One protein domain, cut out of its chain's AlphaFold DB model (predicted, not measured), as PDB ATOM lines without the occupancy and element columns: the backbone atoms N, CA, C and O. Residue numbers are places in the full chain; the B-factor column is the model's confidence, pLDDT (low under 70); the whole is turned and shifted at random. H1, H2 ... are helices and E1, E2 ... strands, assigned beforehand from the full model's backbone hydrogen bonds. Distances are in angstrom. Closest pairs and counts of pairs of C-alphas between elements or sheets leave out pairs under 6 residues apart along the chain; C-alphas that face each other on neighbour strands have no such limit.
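This is residues 15 to 87 of the 87 residues of an uncharacterized protein of Phytophthora cactorum (UniProt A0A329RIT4). A small three-stranded sheet has one helix, H1, packed over one face, and a long straight helix, H2, leaves the sheet at the end of E3, passes beside H1 with its first half and sticks out as an arm at residues 78 to 87. A long link, residues 18 to 32, loops wide round from E1 to H1, on the side of the sheet away from H1. The printed part has 73 residues, with two named helices and three named strands in the order E1 H1 E2 E3 H2; the sheet runs E1 E2 E3, antiparallel throughout, and the class is mixed, helices and strands. The whole is loose, with a radius of gyration of the C-alphas of 14.3 A, and elongated, spanning 49 by 26 by 18 A.

Find C-alpha 15 at (58.681, 27.090, 44.462); there strand E1, residues 15 to 17, begins and covers 7.0 A. After residues 18 to 32, look at C-alpha 33 at (47.010, 39.361, 36.356), where helix H1, residues 33 to 45, starts its 18.4 A. Strand E2, residues 51 to 55, is 12.7 A long, and strand E3, residues 59 to 62, is 10.6 A long. Helix H2, residues 63 to 86, then runs 35.2 A to C-alpha 86 at (29.764, 54.636, 30.859).

Start with the sheet, whose edge strands are E1 and E3. E1 and E2 are antiparallel at 137 degrees, with N 52 and O 16 at 2.8 A. E2 and E3 form a hairpin, antiparallel at 155 degrees; look for N 53 and O 61 at 2.9 A and N 59 and O 55 at 2.8 A. H1 is on the sheet at a height of 10.7 A, over E2, its closest C-alphas to that strand being those of Val 39 and Ala 53, 7.0 A apart. It runs slantwise to the strands, but only just, at 31 degrees to E2 on the local plane. H2 only grazes the sheet, with residues 63 to 69. With residues 63 to 74 alone H2 touches H1, and the closest C-alphas are those of Leu 33 and Lys 70, 6.3 A apart. The two helices run opposite ways at a shallow tilt of 32 degrees, only just short of steep. In H1 and H2 every O i to N i+4 pair is within hydrogen-bond range.

Look for the two C-alphas farthest apart at Ile 20 and Ser 87, 49.3 A from each other. Residues 78 to 87, of which 78 to 86 belong to H2, stand free; the body without them spans 35 by 26 by 17 A. The printed part has no cut. The link from E1 to H1 is long, and the others are tight. In the B-factor column the mean pLDDT of the printed part is 74.3, and you will find values under 70 at residues 15 to 30, 48 to 59 and 87.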
ATOM      1  N   PHE A  15      59.706  27.837  43.725       55.66
ATOM      2  CA  PHE A  15      58.681  27.090  44.462       55.66
ATOM      3  C   PHE A  15      59.272  26.429  45.696       55.66
ATOM      4  O   PHE A  15      60.227  25.658  45.593       55.66
ATOM      5  N   HIS A  16      58.665  26.672  46.855       61.56
ATOM      6  CA  HIS A  16      59.089  26.078  48.123       61.56
ATOM      7  C   HIS A  16      57.956  25.282  48.763       61.56
ATOM      8  O   HIS A  16      56.794  25.655  48.658       61.56
ATOM      9  N   ARG A  17      58.281  24.188  49.456       59.34
ATOM     10  CA  ARG A  17      57.290  23.398  50.197       59.34
ATOM     11  C   ARG A  17      56.885  24.140  51.476       59.34
ATOM     12  O   ARG A  17      57.765  24.553  52.232       59.34
ATOM     13  N   PHE A  18      55.586  24.308  51.723       57.81
ATOM     14  CA  PHE A  18      55.088  24.944  52.949       57.81
ATOM     15  C   PHE A  18      55.351  24.056  54.178       57.81
ATOM     16  O   PHE A  18      55.078  22.857  54.150       57.81
ATOM     17  N   LYS A  19      55.886  24.629  55.268       62.56
ATOM     18  CA  LYS A  19      56.073  23.933  56.553       62.56
ATOM     19  C   LYS A  19      55.058  24.436  57.582       62.56
ATOM     20  O   LYS A  19      54.883  25.642  57.744       62.56
ATOM     21  N   ILE A  20      54.434  23.512  58.313       47.97
ATOM     22  CA  ILE A  20      53.514  23.829  59.417       47.97
ATOM     23  C   ILE A  20      54.267  24.645  60.487       47.97
ATOM     24  O   ILE A  20      55.353  24.253  60.907       47.97
ATOM     25  N   GLY A  21      53.704  25.787  60.901       51.94
ATOM     26  CA  GLY A  21      54.301  26.709  61.882       51.94
ATOM     27  C   GLY A  21      55.102  27.877  61.287       51.94
ATOM     28  O   GLY A  21      55.567  28.738  62.031       51.94
ATOM     29  N   GLN A  22      55.249  27.947  59.960       52.50
ATOM     30  CA  GLN A  22      55.843  29.104  59.289       52.50
ATOM     31  C   GLN A  22      54.850  30.281  59.302       52.50
ATOM     32  O   GLN A  22      53.682  30.106  58.951       52.50
ATOM     33  N   ALA A  23      55.298  31.468  59.731       47.94
ATOM     34  CA  ALA A  23      54.460  32.668  59.794       47.94
ATOM     35  C   ALA A  23      53.747  32.916  58.452       47.94
ATOM     36  O   ALA A  23      54.366  32.787  57.393       47.94
ATOM     37  N   VAL A  24      52.452  33.261  58.508       53.00
ATOM     38  CA  VAL A  24      51.634  33.527  57.316       53.00
ATOM     39  C   VAL A  24      52.305  34.623  56.494       53.00
ATOM     40  O   VAL A  24      52.613  35.708  56.987       53.00
ATOM     41  N   LEU A  25      52.596  34.286  55.244       54.94
ATOM     42  CA  LEU A  25      53.478  35.058  54.388       54.94
ATOM     43  C   LEU A  25      52.785  36.336  53.912       54.94
ATOM     44  O   LEU A  25      51.650  36.320  53.436       54.94
ATOM     45  N   VAL A  26      53.487  37.455  54.073       55.59
ATOM     46  CA  VAL A  26      52.984  38.793  53.761       55.59
ATOM     47  C   VAL A  26      53.038  39.004  52.250       55.59
ATOM     48  O   VAL A  26      54.125  39.112  51.678       55.59
ATOM     49  N   ILE A  27      51.871  39.098  51.612       58.69
ATOM     50  CA  ILE A  27      51.757  39.628  50.249       58.69
ATOM     51  C   ILE A  27      52.099  41.116  50.330       58.69
ATOM     52  O   ILE A  27      51.371  41.896  50.939       58.69
ATOM     53  N   ARG A  28      53.239  41.512  49.759       62.72
ATOM     54  CA  ARG A  28      53.741  42.899  49.862       62.72
ATOM     55  C   ARG A  28      53.134  43.836  48.822       62.72
ATOM     56  O   ARG A  28      53.139  45.047  49.009       62.72
ATOM     57  N   ALA A  29      52.626  43.277  47.731       62.75
ATOM     58  CA  ALA A  29      51.912  43.983  46.679       62.75
ATOM     59  C   ALA A  29      51.085  42.977  45.876       62.75
ATOM     60  O   ALA A  29      51.421  41.793  45.848       62.75
ATOM     61  N   ILE A  30      50.033  43.444  45.204       65.38
ATOM     62  CA  ILE A  30      49.245  42.617  44.288       65.38
ATOM     63  C   ILE A  30      49.988  42.556  42.934       65.38
ATOM     64  O   ILE A  30      50.144  43.600  42.294       65.38
ATOM     65  N   PRO A  31      50.497  41.388  42.496       70.56
ATOM     66  CA  PRO A  31      51.065  41.215  41.166       70.56
ATOM     67  C   PRO A  31      50.024  41.411  40.059       70.56
ATOM     68  O   PRO A  31      48.821  41.308  40.278       70.56
ATOM     69  N   GLN A  32      50.513  41.696  38.853       80.00
ATOM     70  CA  GLN A  32      49.686  41.803  37.647       80.00
ATOM     71  C   GLN A  32      49.004  40.464  37.320       80.00
ATOM     72  O   GLN A  32      49.529  39.403  37.675       80.00
ATOM     73  N   LEU A  33      47.854  40.525  36.642       83.62
ATOM     74  CA  LEU A  33      47.010  39.361  36.356       83.62
ATOM     75  C   LEU A  33      47.781  38.268  35.606       83.62
ATOM     76  O   LEU A  33      47.744  37.111  36.012       83.62
ATOM     77  N   GLU A  34      48.558  38.653  34.598       83.62
ATOM     78  CA  GLU A  34      49.311  37.742  33.729       83.62
ATOM     79  C   GLU A  34      50.309  36.906  34.540       83.62
ATOM     80  O   GLU A  34      50.413  35.693  34.381       83.62
ATOM     81  N   LYS A  35      50.987  37.539  35.503       80.94
ATOM     82  CA  LYS A  35      51.952  36.862  36.381       80.94
ATOM     83  C   LYS A  35      51.277  35.863  37.311       80.94
ATOM     84  O   LYS A  35      51.847  34.817  37.596       80.94
ATOM     85  N   ILE A  36      50.082  36.182  37.808       83.25
ATOM     86  CA  ILE A  36      49.314  35.261  38.659       83.25
ATOM     87  C   ILE A  36      48.883  34.039  37.843       83.25
ATOM     88  O   ILE A  36      48.975  32.915  38.335       83.25
ATOM     89  N   GLU A  37      48.467  34.239  36.595       87.75
ATOM     90  CA  GLU A  37      48.074  33.154  35.693       87.75
ATOM     91  C   GLU A  37      49.247  32.246  35.312       87.75
ATOM     92  O   GLU A  37      49.102  31.026  35.380       87.75
ATOM     93  N   GLU A  38      50.416  32.812  35.004       84.69
ATOM     94  CA  GLU A  38      51.645  32.048  34.744       84.69
ATOM     95  C   GLU A  38      52.025  31.151  35.931       84.69
ATOM     96  O   GLU A  38      52.348  29.973  35.756       84.69
ATOM     97  N   VAL A  39      51.950  31.692  37.152       81.56
ATOM     98  CA  VAL A  39      52.245  30.939  38.377       81.56
ATOM     99  C   VAL A  39      51.259  29.786  38.555       81.56
ATOM    100  O   VAL A  39      51.688  28.656  38.788       81.56
ATOM    101  N   ILE A  40      49.954  30.059  38.443       85.75
ATOM    102  CA  ILE A  40      48.897  29.047  38.590       85.75
ATOM    103  C   ILE A  40      49.097  27.931  37.562       85.75
ATOM    104  O   ILE A  40      49.147  26.765  37.945       85.75
ATOM    105  N   HIS A  41      49.307  28.282  36.290       86.25
ATOM    106  CA  HIS A  41      49.525  27.315  35.215       86.25
ATOM    107  C   HIS A  41      50.722  26.397  35.501       86.25
ATOM    108  O   HIS A  41      50.673  25.182  35.282       86.25
ATOM    109  N   LEU A  42      51.812  26.957  36.027       82.88
ATOM    110  CA  LEU A  42      53.000  26.176  36.345       82.88
ATOM    111  C   LEU A  42      52.806  25.277  37.581       82.88
ATOM    112  O   LEU A  42      53.360  24.177  37.621       82.88
ATOM    113  N   MET A  43      52.006  25.701  38.561       81.25
ATOM    114  CA  MET A  43      51.610  24.858  39.699       81.25
ATOM    115  C   MET A  43      50.683  23.716  39.273       81.25
ATOM    116  O   MET A  43      50.904  22.577  39.689       81.25
ATOM    117  N   ASP A  44      49.711  24.000  38.401       85.44
ATOM    118  CA  ASP A  44      48.793  23.009  37.829       85.44
ATOM    119  C   ASP A  44      49.568  21.945  37.036       85.44
ATOM    120  O   ASP A  44      49.390  20.746  37.252       85.44
ATOM    121  N   THR A  45      50.519  22.373  36.196       84.00
ATOM    122  CA  THR A  45      51.399  21.475  35.420       84.00
ATOM    123  C   THR A  45      52.213  20.542  36.323       84.00
ATOM    124  O   THR A  45      52.459  19.388  35.978       84.00
ATOM    125  N   LYS A  46      52.627  21.021  37.502       79.75
ATOM    126  CA  LYS A  46      53.391  20.234  38.481       79.75
ATOM    127  C   LYS A  46      52.520  19.337  39.370       79.75
ATOM    128  O   LYS A  46      53.090  18.588  40.161       79.75
ATOM    129  N   GLN A  47      51.188  19.423  39.273       75.19
ATOM    130  CA  GLN A  47      50.214  18.717  40.121       75.19
ATOM    131  C   GLN A  47      50.526  18.822  41.626       75.19
ATOM    132  O   GLN A  47      50.311  17.882  42.390       75.19
ATOM    133  N   ASN A  48      51.074  19.958  42.065       69.19
ATOM    134  CA  ASN A  48      51.533  20.128  43.440       69.19
ATOM    135  C   ASN A  48      51.043  21.454  44.025       69.19
ATOM    136  O   ASN A  48      51.668  22.506  43.878       69.19
ATOM    137  N   THR A  49      49.911  21.372  44.719       65.81
ATOM    138  CA  THR A  49      49.243  22.498  45.379       65.81
ATOM    139  C   THR A  49      49.851  22.849  46.741       65.81
ATOM    140  O   THR A  49      49.519  23.897  47.292       65.81
ATOM    141  N   GLU A  50      50.777  22.032  47.266       65.00
ATOM    142  CA  GLU A  50      51.535  22.318  48.500       65.00
ATOM    143  C   GLU A  50      52.708  23.291  48.276       65.00
ATOM    144  O   GLU A  50      53.416  23.659  49.221       65.00
ATOM    145  N   LEU A  51      52.957  23.681  47.022       65.06
ATOM    146  CA  LEU A  51      54.006  24.629  46.682       65.06
ATOM    147  C   LEU A  51      53.590  26.063  47.043       65.06
ATOM    148  O   LEU A  51      52.454  26.489  46.848       65.06
ATOM    149  N   LEU A  52      54.552  26.829  47.538       66.25
ATOM    150  CA  LEU A  52      54.477  28.274  47.687       66.25
ATOM    151  C   LEU A  52      55.139  28.908  46.479       66.25
ATOM    152  O   LEU A  52      56.317  28.650  46.230       66.25
ATOM    153  N   ALA A  53      54.413  29.761  45.770       65.81
ATOM    154  CA  ALA A  53      55.022  30.631  44.783       65.81
ATOM    155  C   ALA A  53      55.804  31.725  45.512       65.81
ATOM    156  O   ALA A  53      55.214  32.483  46.280       65.81
ATOM    157  N   HIS A  54      57.115  31.801  45.289       66.31
ATOM    158  CA  HIS A  54      57.966  32.877  45.776       66.31
ATOM    159  C   HIS A  54      58.173  33.916  44.679       66.31
ATOM    160  O   HIS A  54      58.581  33.607  43.559       66.31
ATOM    161  N   SER A  55      57.943  35.177  45.025       62.56
ATOM    162  CA  SER A  55      58.426  36.305  44.251       62.56
ATOM    163  C   SER A  55      59.090  37.299  45.188       62.56
ATOM    164  O   SER A  55      58.422  37.865  46.051       62.56
ATOM    165  N   GLY A  56      60.376  37.593  44.974       62.00
ATOM    166  CA  GLY A  56      61.115  38.558  45.801       62.00
ATOM    167  C   GLY A  56      60.434  39.933  45.912       62.00
ATOM    168  O   GLY A  56      60.589  40.624  46.913       62.00
ATOM    169  N   LYS A  57      59.603  40.306  44.927       60.97
ATOM    170  CA  LYS A  57      58.825  41.554  44.930       60.97
ATOM    171  C   LYS A  57      57.455  41.441  45.615       60.97
ATOM    172  O   LYS A  57      56.983  42.426  46.178       60.97
ATOM    173  N   TYR A  58      56.806  40.278  45.559       61.03
ATOM    174  CA  TYR A  58      55.410  40.111  45.995       61.03
ATOM    175  C   TYR A  58      55.257  39.264  47.266       61.03
ATOM    176  O   TYR A  58      54.172  39.222  47.839       61.03
ATOM    177  N   GLY A  59      56.341  38.665  47.759       69.94
ATOM    178  CA  GLY A  59      56.326  37.745  48.888       69.94
ATOM    179  C   GLY A  59      56.030  36.318  48.437       69.94
ATOM    180  O   GLY A  59      56.426  35.905  47.347       69.94
ATOM    181  N   PHE A  60      55.349  35.556  49.287       72.50
ATOM    182  CA  PHE A  60      54.988  34.173  48.994       72.50
ATOM    183  C   PHE A  60      53.470  34.013  48.985       72.50
ATOM    184  O   PHE A  60      52.790  34.608  49.822       72.50
ATOM    185  N   ALA A  61      52.951  33.177  48.089       77.19
ATOM    186  CA  ALA A  61      51.526  32.877  48.003       77.19
ATOM    187  C   ALA A  61      51.279  31.375  47.818       77.19
ATOM    188  O   ALA A  61      51.988  30.694  47.076       77.19
ATOM    189  N   THR A  62      50.257  30.864  48.501       79.81
ATOM    190  CA  THR A  62      49.725  29.512  48.278       79.81
ATOM    191  C   THR A  62      48.870  29.464  47.011       79.81
ATOM    192  O   THR A  62      48.369  30.492  46.551       79.81
ATOM    193  N   TYR A  63      48.627  28.259  46.486       81.38
ATOM    194  CA  TYR A  63      47.744  28.053  45.333       81.38
ATOM    195  C   TYR A  63      46.349  28.675  45.528       81.38
ATOM    196  O   TYR A  63      45.870  29.426  44.679       81.38
ATOM    197  N   GLY A  64      45.717  28.430  46.683       82.12
ATOM    198  CA  GLY A  64      44.401  28.994  46.999       82.12
ATOM    199  C   GLY A  64      44.402  30.527  47.044       82.12
ATOM    200  O   GLY A  64      43.490  31.161  46.520       82.12
ATOM    201  N   GLN A  65      45.455  31.137  47.597       80.75
ATOM    202  CA  GLN A  65      45.600  32.597  47.608       80.75
ATOM    203  C   GLN A  65      45.771  33.167  46.196       80.75
ATOM    204  O   GLN A  65      45.153  34.177  45.877       80.75
ATOM    205  N   LEU A  66      46.545  32.508  45.328       84.00
ATOM    206  CA  LEU A  66      46.719  32.934  43.937       84.00
ATOM    207  C   LEU A  66      45.399  32.904  43.156       84.00
ATOM    208  O   LEU A  66      45.108  33.845  42.418       84.00
ATOM    209  N   LYS A  67      44.568  31.872  43.361       87.44
ATOM    210  CA  LYS A  67      43.223  31.793  42.766       87.44
ATOM    211  C   LYS A  67      42.342  32.963  43.207       87.44
ATOM    212  O   LYS A  67      41.784  33.646  42.355       87.44
ATOM    213  N   LEU A  68      42.306  33.258  44.508       87.25
ATOM    214  CA  LEU A  68      41.552  34.402  45.035       87.25
ATOM    215  C   LEU A  68      42.050  35.739  44.467       87.25
ATOM    216  O   LEU A  68      41.253  36.606  44.118       87.25
ATOM    217  N   MET A  69      43.366  35.910  44.335       85.00
ATOM    218  CA  MET A  69      43.946  37.126  43.758       85.00
ATOM    219  C   MET A  69      43.567  37.298  42.284       85.00
ATOM    220  O   MET A  69      43.217  38.407  41.879       85.00
ATOM    221  N   LYS A  70      43.580  36.215  41.494       89.12
ATOM    222  CA  LYS A  70      43.103  36.225  40.104       89.12
ATOM    223  C   LYS A  70      41.654  36.713  40.020       89.12
ATOM    224  O   LYS A  70      41.363  37.599  39.214       89.12
ATOM    225  N   ASP A  71      40.771  36.187  40.864       89.69
ATOM    226  CA  ASP A  71      39.346  36.532  40.839       89.69
ATOM    227  C   ASP A  71      39.105  38.006  41.205       89.69
ATOM    228  O   ASP A  71      38.355  38.711  40.521       89.69
ATOM    229  N   VAL A  72      39.800  38.506  42.235       87.62
ATOM    230  CA  VAL A  72      39.707  39.910  42.670       87.62
ATOM    231  C   VAL A  72      40.179  40.866  41.575       87.62
ATOM    232  O   VAL A  72      39.499  41.853  41.281       87.62
ATOM    233  N   ILE A  73      41.322  40.589  40.944       86.38
ATOM    234  CA  ILE A  73      41.881  41.466  39.903       86.38
ATOM    235  C   ILE A  73      41.016  41.440  38.647       86.38
ATOM    236  O   ILE A  73      40.735  42.497  38.088       86.38
ATOM    237  N   THR A  74      40.550  40.261  38.231       88.50
ATOM    238  CA  THR A  74      39.671  40.114  37.060       88.50
ATOM    239  C   THR A  74      38.395  40.929  37.247       88.50
ATOM    240  O   THR A  74      38.045  41.758  36.408       88.50
ATOM    241  N   THR A  75      37.747  40.768  38.401       90.06
ATOM    242  CA  THR A  75      36.547  41.525  38.769       90.06
ATOM    243  C   THR A  75      36.817  43.031  38.787       90.06
ATOM    244  O   THR A  75      36.064  43.807  38.202       90.06
ATOM    245  N   THR A  76      37.928  43.455  39.395       86.94
ATOM    246  CA  THR A  76      38.319  44.871  39.470       86.94
ATOM    247  C   THR A  76      38.545  45.479  38.087       86.94
ATOM    248  O   THR A  76      38.103  46.597  37.823       86.94
ATOM    249  N   ASN A  77      39.224  44.759  37.192       86.44
ATOM    250  CA  ASN A  77      39.479  45.217  35.829       86.44
ATOM    251  C   ASN A  77      38.176  45.347  35.034       86.44
ATOM    252  O   ASN A  77      37.977  46.359  34.366       86.44
ATOM    253  N   ASN A  78      37.263  44.383  35.172       88.00
ATOM    254  CA  ASN A  78      35.947  44.439  34.536       88.00
ATOM    255  C   ASN A  78      35.129  45.640  35.027       88.00
ATOM    256  O   ASN A  78      34.556  46.362  34.215       88.00
ATOM    257  N   PHE A  79      35.126  45.913  36.337       87.88
ATOM    258  CA  PHE A  79      34.456  47.098  36.883       87.88
ATOM    259  C   PHE A  79      35.040  48.404  36.344       87.88
ATOM    260  O   PHE A  79      34.287  49.291  35.949       87.88
ATOM    261  N   LYS A  80      36.373  48.524  36.295       87.06
ATOM    262  CA  LYS A  80      37.042  49.706  35.729       87.06
ATOM    263  C   LYS A  80      36.696  49.908  34.258       87.06
ATOM    264  O   LYS A  80      36.460  51.041  33.853       87.06
ATOM    265  N   LEU A  81      36.654  48.826  33.481       86.00
ATOM    266  CA  LEU A  81      36.284  48.875  32.070       86.00
ATOM    267  C   LEU A  81      34.847  49.376  31.893       86.00
ATOM    268  O   LEU A  81      34.633  50.328  31.155       86.00
ATOM    269  N   VAL A  82      33.888  48.789  32.619       87.19
ATOM    270  CA  VAL A  82      32.478  49.212  32.576       87.19
ATOM    271  C   VAL A  82      32.337  50.686  32.958       87.19
ATOM    272  O   VAL A  82      31.680  51.442  32.246       87.19
ATOM    273  N   ALA A  83      32.994  51.117  34.038       86.69
ATOM    274  CA  ALA A  83      32.972  52.510  34.475       86.69
ATOM    275  C   ALA A  83      33.525  53.466  33.405       86.69
ATOM    276  O   ALA A  83      32.928  54.510  33.171       86.69
ATOM    277  N   ALA A  84      34.615  53.092  32.727       81.56
ATOM    278  CA  ALA A  84      35.220  53.890  31.661       81.56
ATOM    279  C   ALA A  84      34.390  53.927  30.364       81.56
ATOM    280  O   ALA A  84      34.523  54.857  29.579       81.56
ATOM    281  N   THR A  85      33.551  52.917  30.113       79.94
ATOM    282  CA  THR A  85      32.638  52.903  28.954       79.94
ATOM    283  C   THR A  85      31.323  53.645  29.195       79.94
ATOM    284  O   THR A  85      30.611  53.935  28.240       79.94
ATOM    285  N   LEU A  86      30.977  53.911  30.459       75.88
ATOM    286  CA  LEU A  86      29.764  54.636  30.859       75.88
ATOM    287  C   LEU A  86      30.009  56.133  31.119       75.88
ATOM    288  O   LEU A  86      29.044  56.871  31.312       75.88
ATOM    289  N   SER A  87      31.274  56.556  31.166       53.72
ATOM    290  CA  SER A  87      31.725  57.952  31.255       53.72
ATOM    291  C   SER A  87      31.892  58.580  29.881       53.72
ATOM    292  O   SER A  87      31.498  59.755  29.731       53.72
TER     293      SER A  87